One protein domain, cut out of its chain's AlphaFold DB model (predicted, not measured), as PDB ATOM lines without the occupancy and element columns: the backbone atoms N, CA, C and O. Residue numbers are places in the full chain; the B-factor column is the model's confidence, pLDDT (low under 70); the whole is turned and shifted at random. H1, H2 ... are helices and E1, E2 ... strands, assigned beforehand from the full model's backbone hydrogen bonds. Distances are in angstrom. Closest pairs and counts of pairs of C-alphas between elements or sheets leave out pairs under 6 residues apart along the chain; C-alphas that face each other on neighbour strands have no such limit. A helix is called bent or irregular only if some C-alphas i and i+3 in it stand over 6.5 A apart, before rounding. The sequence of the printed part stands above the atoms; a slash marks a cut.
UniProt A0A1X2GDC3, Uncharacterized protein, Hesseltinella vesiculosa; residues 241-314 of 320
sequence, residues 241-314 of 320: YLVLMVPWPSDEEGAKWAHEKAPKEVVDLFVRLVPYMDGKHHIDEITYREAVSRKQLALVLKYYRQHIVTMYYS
ATOM      1  N   TYR A 241     -29.141 -20.371 -34.950       91.75
ATOM      2  CA  TYR A 241     -28.450 -20.046 -33.710       91.75
ATOM      3  C   TYR A 241     -29.076 -20.809 -32.553       91.75
ATOM      4  O   TYR A 241     -30.282 -21.081 -32.542       91.75
ATOM      5  N   LEU A 242     -28.238 -21.180 -31.593       90.81
ATOM      6  CA  LEU A 242     -28.645 -21.916 -30.405       90.81
ATOM      7  C   LEU A 242     -28.528 -20.992 -29.199       90.81
ATOM      8  O   LEU A 242     -27.499 -20.353 -29.015       90.81
ATOM      9  N   VAL A 243     -29.582 -20.936 -28.389       90.75
ATOM     10  CA  VAL A 243     -29.613 -20.185 -27.132       90.75
ATOM     11  C   VAL A 243     -30.008 -21.137 -26.020       90.75
ATOM     12  O   VAL A 243     -31.054 -21.787 -26.095       90.75
ATOM     13  N   LEU A 244     -29.184 -21.231 -24.982       89.94
ATOM     14  CA  LEU A 244     -29.538 -21.985 -23.788       89.94
ATOM     15  C   LEU A 244     -30.544 -21.175 -22.952       89.94
ATOM     16  O   LEU A 244     -30.277 -20.035 -22.587       89.94
ATOM     17  N   MET A 245     -31.716 -21.747 -22.661       84.62
ATOM     18  CA  MET A 245     -32.779 -21.040 -21.925       84.62
ATOM     19  C   MET A 245     -32.444 -20.807 -20.458       84.62
ATOM     20  O   MET A 245     -32.885 -19.827 -19.864       84.62
ATOM     21  N   VAL A 246     -31.720 -21.748 -19.861       79.50
ATOM     22  CA  VAL A 246     -31.316 -21.684 -18.460       79.50
ATOM     23  C   VAL A 246     -29.838 -21.322 -18.440       79.50
ATOM     24  O   VAL A 246     -29.069 -21.987 -19.134       79.50
ATOM     25  N   PRO A 247     -29.418 -20.299 -17.676       75.81
ATOM     26  CA  PRO A 247     -28.004 -19.986 -17.548       75.81
ATOM     27  C   PRO A 247     -27.248 -21.226 -17.069       75.81
ATOM     28  O   PRO A 247     -27.693 -21.918 -16.150       75.81
ATOM     29  N   TRP A 248     -26.130 -21.523 -17.732       75.25
ATOM     30  CA  TRP A 248     -25.301 -22.666 -17.379       75.25
ATOM     31  C   TRP A 248     -24.850 -22.526 -15.916       75.25
ATOM     32  O   TRP A 248     -24.286 -21.484 -15.566       75.25
ATOM     33  N   PRO A 249     -25.132 -23.514 -15.045       76.19
ATOM     34  CA  PRO A 249     -24.663 -23.485 -13.662       76.19
ATOM     35  C   PRO A 249     -23.135 -23.679 -13.614       76.19
ATOM     36  O   PRO A 249     -22.479 -23.773 -14.650       76.19
ATOM     37  N   SER A 250     -22.544 -23.742 -12.417       78.44
ATOM     38  CA  SER A 250     -21.105 -24.032 -12.274       78.44
ATOM     39  C   SER A 250     -20.724 -25.316 -13.024       78.44
ATOM     40  O   SER A 250     -21.526 -26.249 -13.068       78.44
ATOM     41  N   ASP A 251     -19.510 -25.395 -13.579       74.94
ATOM     42  CA  ASP A 251     -19.081 -26.494 -14.461       74.94
ATOM     43  C   ASP A 251     -19.331 -27.887 -13.853       74.94
ATOM     44  O   ASP A 251     -19.793 -28.803 -14.537       74.94
ATOM     45  N   GLU A 252     -19.115 -28.039 -12.542       73.81
ATOM     46  CA  GLU A 252     -19.361 -29.294 -11.823       73.81
ATOM     47  C   GLU A 252     -20.854 -29.642 -11.691       73.81
ATOM     48  O   GLU A 252     -21.237 -30.811 -11.763       73.81
ATOM     49  N   GLU A 253     -21.709 -28.642 -11.484       76.12
ATOM     50  CA  GLU A 253     -23.159 -28.817 -11.350       76.12
ATOM     51  C   GLU A 253     -23.824 -29.010 -12.717       76.12
ATOM     52  O   GLU A 253     -24.711 -29.854 -12.861       76.12
ATOM     53  N   GLY A 254     -23.347 -28.295 -13.738       76.88
ATOM     54  CA  GLY A 254     -23.810 -28.409 -15.120       76.88
ATOM     55  C   GLY A 254     -23.482 -29.767 -15.721       76.88
ATOM     56  O   GLY A 254     -24.349 -30.396 -16.335       76.88
ATOM     57  N   ALA A 255     -22.275 -30.280 -15.463       72.31
ATOM     58  CA  ALA A 255     -21.896 -31.632 -15.860       72.31
ATOM     59  C   ALA A 255     -22.802 -32.686 -15.203       72.31
ATOM     60  O   ALA A 255     -23.337 -33.554 -15.893       72.31
ATOM     61  N   LYS A 256     -23.047 -32.588 -13.887       75.38
ATOM     62  CA  LYS A 256     -23.952 -33.505 -13.166       75.38
ATOM     63  C   LYS A 256     -25.374 -33.470 -13.729       75.38
ATOM     64  O   LYS A 256     -25.948 -34.525 -13.989       75.38
ATOM     65  N   TRP A 257     -25.913 -32.275 -13.971       78.19
ATOM     66  CA  TRP A 257     -27.239 -32.085 -14.562       78.19
ATOM     67  C   TRP A 257     -27.355 -32.688 -15.968       78.19
ATOM     68  O   TRP A 257     -28.381 -33.275 -16.320       78.19
ATOM     69  N   ALA A 258     -26.305 -32.557 -16.779       76.50
ATOM     70  CA  ALA A 258     -26.287 -33.091 -18.133       76.50
ATOM     71  C   ALA A 258     -26.184 -34.631 -18.129       76.50
ATOM     72  O   ALA A 258     -26.914 -35.303 -18.863       76.50
ATOM     73  N   HIS A 259     -25.355 -35.205 -17.248       72.81
ATOM     74  CA  HIS A 259     -25.145 -36.656 -17.143       72.81
ATOM     75  C   HIS A 259     -26.409 -37.462 -16.830       72.81
ATOM     76  O   HIS A 259     -26.504 -38.616 -17.243       72.81
ATOM     77  N   GLU A 260     -27.396 -36.876 -16.156       72.06
ATOM     78  CA  GLU A 260     -28.630 -37.579 -15.789       72.06
ATOM     79  C   GLU A 260     -29.524 -37.915 -17.002       72.06
ATOM     80  O   GLU A 260     -30.368 -38.806 -16.931       72.06
ATOM     81  N   LYS A 261     -29.350 -37.228 -18.142       71.75
ATOM     82  CA  LYS A 261     -30.332 -37.246 -19.247       71.75
ATOM     83  C   LYS A 261     -29.879 -37.952 -20.519       71.75
ATOM     84  O   LYS A 261     -30.725 -38.252 -21.366       71.75
ATOM     85  N   ALA A 262     -28.584 -38.190 -20.702       84.62
ATOM     86  CA  ALA A 262     -28.048 -38.659 -21.976       84.62
ATOM     87  C   ALA A 262     -26.803 -39.552 -21.810       84.62
ATOM     88  O   ALA A 262     -26.146 -39.515 -20.770       84.62
ATOM     89  N   PRO A 263     -26.442 -40.347 -22.838       89.00
ATOM     90  CA  PRO A 263     -25.185 -41.091 -22.855       89.00
ATOM     91  C   PRO A 263     -23.980 -40.162 -22.673       89.00
ATOM     92  O   PRO A 263     -23.990 -39.041 -23.184       89.00
ATOM     93  N   LYS A 264     -22.919 -40.653 -22.021       86.88
ATOM     94  CA  LYS A 264     -21.721 -39.865 -21.685       86.88
ATOM     95  C   LYS A 264     -21.154 -39.079 -22.878       86.88
ATOM     96  O   LYS A 264     -20.910 -37.892 -22.748       86.88
ATOM     97  N   GLU A 265     -21.064 -39.690 -24.059       87.62
ATOM     98  CA  GLU A 265     -20.570 -39.027 -25.279       87.62
ATOM     99  C   GLU A 265     -21.403 -37.800 -25.692       87.62
ATOM    100  O   GLU A 265     -20.864 -36.794 -26.148       87.62
ATOM    101  N   VAL A 266     -22.727 -37.870 -25.529       89.12
ATOM    102  CA  VAL A 266     -23.650 -36.772 -25.859       89.12
ATOM    103  C   VAL A 266     -23.553 -35.666 -24.814       89.12
ATOM    104  O   VAL A 266     -23.689 -34.493 -25.151       89.12
ATOM    105  N   VAL A 267     -23.317 -36.036 -23.556       89.38
ATOM    106  CA  VAL A 267     -23.125 -35.104 -22.442       89.38
ATOM    107  C   VAL A 267     -21.826 -34.330 -22.612       89.38
ATOM    108  O   VAL A 267     -21.859 -33.105 -22.620       89.38
ATOM    109  N   ASP A 268     -20.715 -35.032 -22.830       88.12
ATOM    110  CA  ASP A 268     -19.395 -34.430 -23.013       88.12
ATOM    111  C   ASP A 268     -19.406 -33.466 -24.211       88.12
ATOM    112  O   ASP A 268     -18.889 -32.350 -24.140       88.12
ATOM    113  N   LEU A 269     -20.072 -33.863 -25.304       89.56
ATOM    114  CA  LEU A 269     -20.273 -32.998 -26.459       89.56
ATOM    115  C   LEU A 269     -21.164 -31.794 -26.132       89.56
ATOM    116  O   LEU A 269     -20.851 -30.681 -26.534       89.56
ATOM    117  N   PHE A 270     -22.267 -31.985 -25.410       89.88
ATOM    118  CA  PHE A 270     -23.146 -30.885 -25.027       89.88
ATOM    119  C   PHE A 270     -22.417 -29.845 -24.166       89.88
ATOM    120  O   PHE A 270     -22.479 -28.666 -24.498       89.88
ATOM    121  N   VAL A 271     -21.662 -30.272 -23.148       87.81
ATOM    122  CA  VAL A 271     -20.865 -29.384 -22.281       87.81
ATOM    123  C   VAL A 271     -19.867 -28.561 -23.100       87.81
ATOM    124  O   VAL A 271     -19.757 -27.357 -22.890       87.81
ATOM    125  N   ARG A 272     -19.201 -29.170 -24.093       88.19
ATOM    126  CA  ARG A 272     -18.309 -28.451 -25.023       88.19
ATOM    127  C   ARG A 272     -19.025 -27.399 -25.874       88.19
ATOM    128  O   ARG A 272     -18.417 -26.405 -26.247       88.19
ATOM    129  N   LEU A 273     -20.298 -27.618 -26.202       89.12
ATOM    130  CA  LEU A 273     -21.077 -26.735 -27.074       89.12
ATOM    131  C   LEU A 273     -21.732 -25.567 -26.327       89.12
ATOM    132  O   LEU A 273     -22.035 -24.558 -26.960       89.12
ATOM    133  N   VAL A 274     -21.948 -25.685 -25.011       88.19
ATOM    134  CA  VAL A 274     -22.601 -24.659 -24.177       88.19
ATOM    135  C   VAL A 274     -22.022 -23.247 -24.367       88.19
ATOM    136  O   VAL A 274     -22.828 -22.330 -24.525       88.19
ATOM    137  N   PRO A 275     -20.689 -23.030 -24.421       87.06
ATOM    138  CA  PRO A 275     -20.121 -21.691 -24.613       87.06
ATOM    139  C   PRO A 275     -20.560 -20.997 -25.908       87.06
ATOM    140  O   PRO A 275     -20.546 -19.774 -25.976       87.06
ATOM    141  N   TYR A 276     -20.966 -21.764 -26.922       86.38
ATOM    142  CA  TYR A 276     -21.448 -21.245 -28.203       86.38
ATOM    143  C   TYR A 276     -22.977 -21.129 -28.272       86.38
ATOM    144  O   TYR A 276     -23.517 -20.669 -29.275       86.38
ATOM    145  N   MET A 277     -23.701 -21.564 -27.235       88.25
ATOM    146  CA  MET A 277     -25.163 -21.451 -27.150       88.25
ATOM    147  C   MET A 277     -25.597 -20.097 -26.567       88.25
ATOM    148  O   MET A 277     -26.500 -20.021 -25.732       88.25
ATOM    149  N   ASP A 278     -24.928 -19.032 -26.996       84.12
ATOM    150  CA  ASP A 278     -25.146 -17.644 -26.586       84.12
ATOM    151  C   ASP A 278     -26.040 -16.868 -27.564       84.12
ATOM    152  O   ASP A 278     -26.329 -15.691 -27.353       84.12
ATOM    153  N   GLY A 279     -26.473 -17.519 -28.645       84.94
ATOM    154  CA  GLY A 279     -27.209 -16.872 -29.719       84.94
ATOM    155  C   GLY A 279     -26.359 -15.954 -30.583       84.94
ATOM    156  O   GLY A 279     -26.944 -15.143 -31.276       84.94
ATOM    157  N   LYS A 280     -25.023 -16.047 -30.555       82.88
ATOM    158  CA  LYS A 280     -24.122 -15.286 -31.441       82.88
ATOM    159  C   LYS A 280     -23.407 -16.176 -32.447       82.88
ATOM    160  O   LYS A 280     -23.103 -15.730 -33.549       82.88
ATOM    161  N   HIS A 281     -23.199 -17.443 -32.099       86.00
ATOM    162  CA  HIS A 281     -22.533 -18.418 -32.956       86.00
ATOM    163  C   HIS A 281     -23.562 -19.234 -33.741       86.00
ATOM    164  O   HIS A 281     -24.444 -19.890 -33.171       86.00
ATOM    165  N   HIS A 282     -23.467 -19.207 -35.069       88.81
ATOM    166  CA  HIS A 282     -24.355 -20.010 -35.905       88.81
ATOM    167  C   HIS A 282     -23.879 -21.465 -35.976       88.81
ATOM    168  O   HIS A 282     -22.702 -21.778 -35.802       88.81
ATOM    169  N   ILE A 283     -24.785 -22.380 -36.323       89.06
ATOM    170  CA  ILE A 283     -24.494 -23.817 -36.356       89.06
ATOM    171  C   ILE A 283     -23.258 -24.186 -37.185       89.06
ATOM    172  O   ILE A 283     -22.479 -25.020 -36.740       89.06
ATOM    173  N   ASP A 284     -23.072 -23.588 -38.366       86.88
ATOM    174  CA  ASP A 284     -21.939 -23.943 -39.234       86.88
ATOM    175  C   ASP A 284     -20.588 -23.617 -38.586       86.88
ATOM    176  O   ASP A 284     -19.651 -24.411 -38.672       86.88
ATOM    177  N   GLU A 285     -20.517 -22.511 -37.848       85.62
ATOM    178  CA  GLU A 285     -19.340 -22.120 -37.087       85.62
ATOM    179  C   GLU A 285     -19.093 -23.089 -35.933       85.62
ATOM    180  O   GLU A 285     -17.975 -23.569 -35.771       85.62
ATOM    181  N   ILE A 286     -20.137 -23.429 -35.175       87.38
ATOM    182  CA  ILE A 286     -20.047 -24.386 -34.066       87.38
ATOM    183  C   ILE A 286     -19.552 -25.746 -34.569       87.38
ATOM    184  O   ILE A 286     -18.646 -26.343 -33.989       87.38
ATOM    185  N   THR A 287     -20.123 -26.241 -35.674       88.88
ATOM    186  CA  THR A 287     -19.715 -27.524 -36.261       88.88
ATOM    187  C   THR A 287     -18.274 -27.508 -36.743       88.88
ATOM    188  O   THR A 287     -17.592 -28.526 -36.632       88.88
ATOM    189  N   TYR A 288     -17.813 -26.364 -37.251       86.38
ATOM    190  CA  TYR A 288     -16.444 -26.203 -37.705       86.38
ATOM    191  C   TYR A 288     -15.464 -26.142 -36.522       86.38
ATOM    192  O   TYR A 288     -14.554 -26.966 -36.458       86.38
ATOM    193  N   ARG A 289     -15.690 -25.244 -35.553       83.38
ATOM    194  CA  ARG A 289     -14.809 -25.030 -34.387       83.38
ATOM    195  C   ARG A 289     -14.643 -26.281 -33.531       83.38
ATOM    196  O   ARG A 289     -13.536 -26.624 -33.140       83.38
ATOM    197  N   GLU A 290     -15.734 -26.996 -33.270       85.69
ATOM    198  CA  GLU A 290     -15.690 -28.187 -32.416       85.69
ATOM    199  C   GLU A 290     -15.383 -29.483 -33.192       85.69
ATOM    200  O   GLU A 290     -15.307 -30.556 -32.581       85.69
ATOM    201  N   ALA A 291     -15.208 -29.397 -34.519       87.12
ATOM    202  CA  ALA A 291     -15.061 -30.531 -35.437       87.12
ATOM    203  C   ALA A 291     -16.192 -31.572 -35.288       87.12
ATOM    204  O   ALA A 291     -15.971 -32.785 -35.250       87.12
ATOM    205  N   VAL A 292     -17.434 -31.089 -35.184       88.75
ATOM    206  CA  VAL A 292     -18.625 -31.900 -34.892       88.75
ATOM    207  C   VAL A 292     -19.476 -32.053 -36.141       88.75
ATOM    208  O   VAL A 292     -19.843 -31.082 -36.801       88.75
ATOM    209  N   SER A 293     -19.891 -33.281 -36.443       89.75
ATOM    210  CA  SER A 293     -20.817 -33.511 -37.550       89.75
ATOM    211  C   SER A 293     -22.226 -32.994 -37.228       89.75
ATOM    212  O   SER A 293     -22.729 -33.134 -36.111       89.75
ATOM    213  N   ARG A 294     -22.959 -32.519 -38.246       86.69
ATOM    214  CA  ARG A 294     -24.377 -32.133 -38.087       86.69
ATOM    215  C   ARG A 294     -25.255 -33.254 -37.501       86.69
ATOM    216  O   ARG A 294     -26.269 -32.960 -36.878       86.69
ATOM    217  N   LYS A 295     -24.887 -34.531 -37.687       90.19
ATOM    218  CA  LYS A 295     -25.601 -35.680 -37.096       90.19
ATOM    219  C   LYS A 295     -25.404 -35.756 -35.580       90.19
ATOM    220  O   LYS A 295     -26.381 -35.947 -34.864       90.19
ATOM    221  N   GLN A 296     -24.169 -35.587 -35.107       91.19
ATOM    222  CA  GLN A 296     -23.854 -35.546 -33.675       91.19
ATOM    223  C   GLN A 296     -24.526 -34.346 -33.008       91.19
ATOM    224  O   GLN A 296     -25.174 -34.501 -31.976       91.19
ATOM    225  N   LEU A 297     -24.480 -33.174 -33.645       91.50
ATOM    226  CA  LEU A 297     -25.164 -31.994 -33.124       91.50
ATOM    227  C   LEU A 297     -26.689 -32.180 -33.083       91.50
ATOM    228  O   LEU A 297     -27.324 -31.864 -32.082       91.50
ATOM    229  N   ALA A 298     -27.291 -32.768 -34.122       91.00
ATOM    230  CA  ALA A 298     -28.718 -33.098 -34.113       91.00
ATOM    231  C   ALA A 298     -29.092 -34.085 -32.991       91.00
ATOM    232  O   ALA A 298     -30.190 -33.996 -32.443       91.00
ATOM    233  N   LEU A 299     -28.191 -35.009 -32.635       91.94
ATOM    234  CA  LEU A 299     -28.384 -35.918 -31.508       91.94
ATOM    235  C   LEU A 299     -28.410 -35.147 -30.182       91.94
ATOM    236  O   LEU A 299     -29.351 -35.316 -29.413       91.94
ATOM    237  N   VAL A 300     -27.448 -34.250 -29.954       91.00
ATOM    238  CA  VAL A 300     -27.417 -33.371 -28.769       91.00
ATOM    239  C   VAL A 300     -28.700 -32.546 -28.665       91.00
ATOM    240  O   VAL A 300     -29.377 -32.573 -27.637       91.00
ATOM    241  N   LEU A 301     -29.100 -31.891 -29.758       90.88
ATOM    242  CA  LEU A 301     -30.331 -31.099 -29.809       90.88
ATOM    243  C   LEU A 301     -31.583 -31.942 -29.537       90.88
ATOM    244  O   LEU A 301     -32.548 -31.431 -28.980       90.88
ATOM    245  N   LYS A 302     -31.583 -33.232 -29.892       91.31
ATOM    246  CA  LYS A 302     -32.695 -34.144 -29.594       91.31
ATOM    247  C   LYS A 302     -32.820 -34.424 -28.092       91.31
ATOM    248  O   LYS A 302     -33.942 -34.426 -27.593       91.31
ATOM    249  N   TYR A 303     -31.708 -34.644 -27.388       90.38
ATOM    250  CA  TYR A 303     -31.708 -34.914 -25.942       90.38
ATOM    251  C   TYR A 303     -32.024 -33.663 -25.111       90.38
ATOM    252  O   TYR A 303     -32.794 -33.732 -24.153       90.38
ATOM    253  N   TYR A 304     -31.489 -32.506 -25.506       89.06
ATOM    254  CA  TYR A 304     -31.596 -31.262 -24.736       89.06
ATOM    255  C   TYR A 304     -32.599 -30.253 -25.308       89.06
ATOM    256  O   TYR A 304     -32.625 -29.106 -24.871       89.06
ATOM    257  N   ARG A 305     -33.478 -30.669 -26.233       87.56
ATOM    258  CA  ARG A 305     -34.457 -29.800 -26.921       87.56
ATOM    259  C   ARG A 305     -35.248 -28.887 -25.984       87.56
ATOM    260  O   ARG A 305     -35.544 -27.755 -26.328       87.56
ATOM    261  N   GLN A 306     -35.614 -29.401 -24.817       86.44
ATOM    262  CA  GLN A 306     -36.416 -28.685 -23.825       86.44
ATOM    263  C   GLN A 306     -35.658 -27.557 -23.100       86.44
ATOM    264  O   GLN A 306     -36.287 -26.825 -22.352       86.44
ATOM    265  N   HIS A 307     -34.338 -27.441 -23.280       87.00
ATOM    266  CA  HIS A 307     -33.479 -26.425 -22.647       87.00
ATOM    267  C   HIS A 307     -32.850 -25.470 -23.661       87.00
ATOM    268  O   HIS A 307     -32.223 -24.492 -23.270       87.00
ATOM    269  N   ILE A 308     -33.008 -25.749 -24.954       90.00
ATOM    270  CA  ILE A 308     -32.368 -25.010 -26.038       90.00
ATOM    271  C   ILE A 308     -33.452 -24.368 -26.896       90.00
ATOM    272  O   ILE A 308     -34.335 -25.048 -27.419       90.00
ATOM    273  N   VAL A 309     -33.345 -23.060 -27.089       91.69
ATOM    274  CA  VAL A 309     -34.119 -22.314 -28.076       91.69
ATOM    275  C   VAL A 309     -33.309 -22.222 -29.358       91.69
ATOM    276  O   VAL A 309     -32.108 -21.956 -29.352       91.69
ATOM    277  N   THR A 310     -33.977 -22.467 -30.480       91.12
ATOM    278  CA  THR A 310     -33.401 -22.293 -31.811       91.12
ATOM    279  C   THR A 310     -33.933 -21.004 -32.411       91.12
ATOM    280  O   THR A 310     -35.146 -20.847 -32.549       91.12
ATOM    281  N   MET A 311     -33.031 -20.102 -32.785       90.00
ATOM    282  CA  MET A 311     -33.362 -18.844 -33.448       90.00
ATOM    283  C   MET A 311     -32.852 -18.865 -34.887       90.00
ATOM    284  O   MET A 311     -31.839 -19.498 -35.186       90.00
ATOM    285  N   TYR A 312     -33.568 -18.182 -35.777       89.75
ATOM    286  CA  TYR A 312     -33.177 -18.031 -37.174       89.75
ATOM    287  C   TYR A 312     -33.154 -16.556 -37.536       89.75
ATOM    288  O   TYR A 312     -34.187 -15.894 -37.454       89.75
ATOM    289  N   TYR A 313     -32.000 -16.058 -37.955       86.88
ATOM    290  CA  TYR A 313     -31.860 -14.697 -38.462       86.88
ATOM    291  C   TYR A 313     -30.739 -14.628 -39.504       86.88
ATOM    292  O   TYR A 313     -29.919 -15.544 -39.618       86.88
ATOM    293  N   SER A 314     -30.765 -13.592 -40.340       83.88
ATOM    294  CA  SER A 314     -29.705 -13.319 -41.309       83.88
ATOM    295  C   SER A 314     -28.557 -12.580 -40.622       83.88
ATOM    296  O   SER A 314     -28.771 -11.813 -39.686       83.88
TER     297      SER A 314
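AT A GLANCE: This is residues 241 to 314 of the 320 residues of an uncharacterized protein of Hesseltinella vesiculosa (UniProt A0A1X2GDC3). What is the main picture? A small sheet of three strands, E2, E1 and E3, has H2 and H4 standing over one face, where they meet crosswise, while H1 packs on H2 away from the sheet and H3 grazes the sheet. What is the make-up? The 74 printed residues hold four named helices and three named strands, along the chain E1 H1 H2 E2 H3 H4 E3, of mixed class; the antiparallel sheet has the order E2 E1 E3. How large is it? It is compact, with a radius of gyration of the C-alphas of 11.5 A, and only just elongated, spanning 35 by 23 by 19 A.

IN THESE COORDINATES: Where are the strands? E1 is residues 241 to 244, from C-alpha 241 at (-28.450, -20.046, -33.710); E2 is residues 278 to 282; E3 is residues 308 to 313, 16.2 A long, ending with C-alpha 313 at (-31.860, -14.697, -38.462). Where are the helices? H2 is residues 264 to 276, 19.7 A long, and H4 is residues 294 to 307, 18.8 A long. H1 is residues 251 to 259, 12.1 A long, and H3 is residues 283 to 289. Are any irregular? H2 is, with C-alphas 272 and 275 7.0 A apart, and so is H4, with C-alphas 303 and 306 8.1 A apart.

HOW THE PARTS SIT: How do the strands pair? E1 and E3 are antiparallel at 150 degrees, with N 241 and O 311 2.8 A apart; E2 and E1 are antiparallel at 154 degrees, with N 279 and O 242 3.0 A apart. E2, H3 H4, E3 form a split strand-helix-strand unit, two strands running the same way with E1 between them, and its crossover is right-handed. Which helices are on the sheet? H2, at a height of 12.1 A, and H4, at 10.0 A, stand up from the same face, H4 only just, rising 43 degrees; H3 only grazes the sheet with residues 283 to 286. How do the helices meet? H2 and H4 touch about perpendicular at 80 degrees, the closest C-alphas being those of Val 266 and Val 300, 5.9 A apart. H1 touches H2 at a steep tilt of 48 degrees, opposite ways, the C-alphas of Ala 258 and Val 267 being the closest at 5.7 A; H1 is apart from H3 and H4. Are the helix backbones complete? Every O i to N i+4 pair is within hydrogen-bond range in H1 and H3, but 7 of 9 in H2 and 8 of 10 in H4.

THE WHOLE: How far does it reach? The two C-alphas farthest apart, those of Glu 260 and Ser 314, are 35.2 A apart. Are there cuts or long links? The printed part has no cut and no long link. How confident is the model? The mean pLDDT of the printed part is 85.5, and no printed residue is under 70.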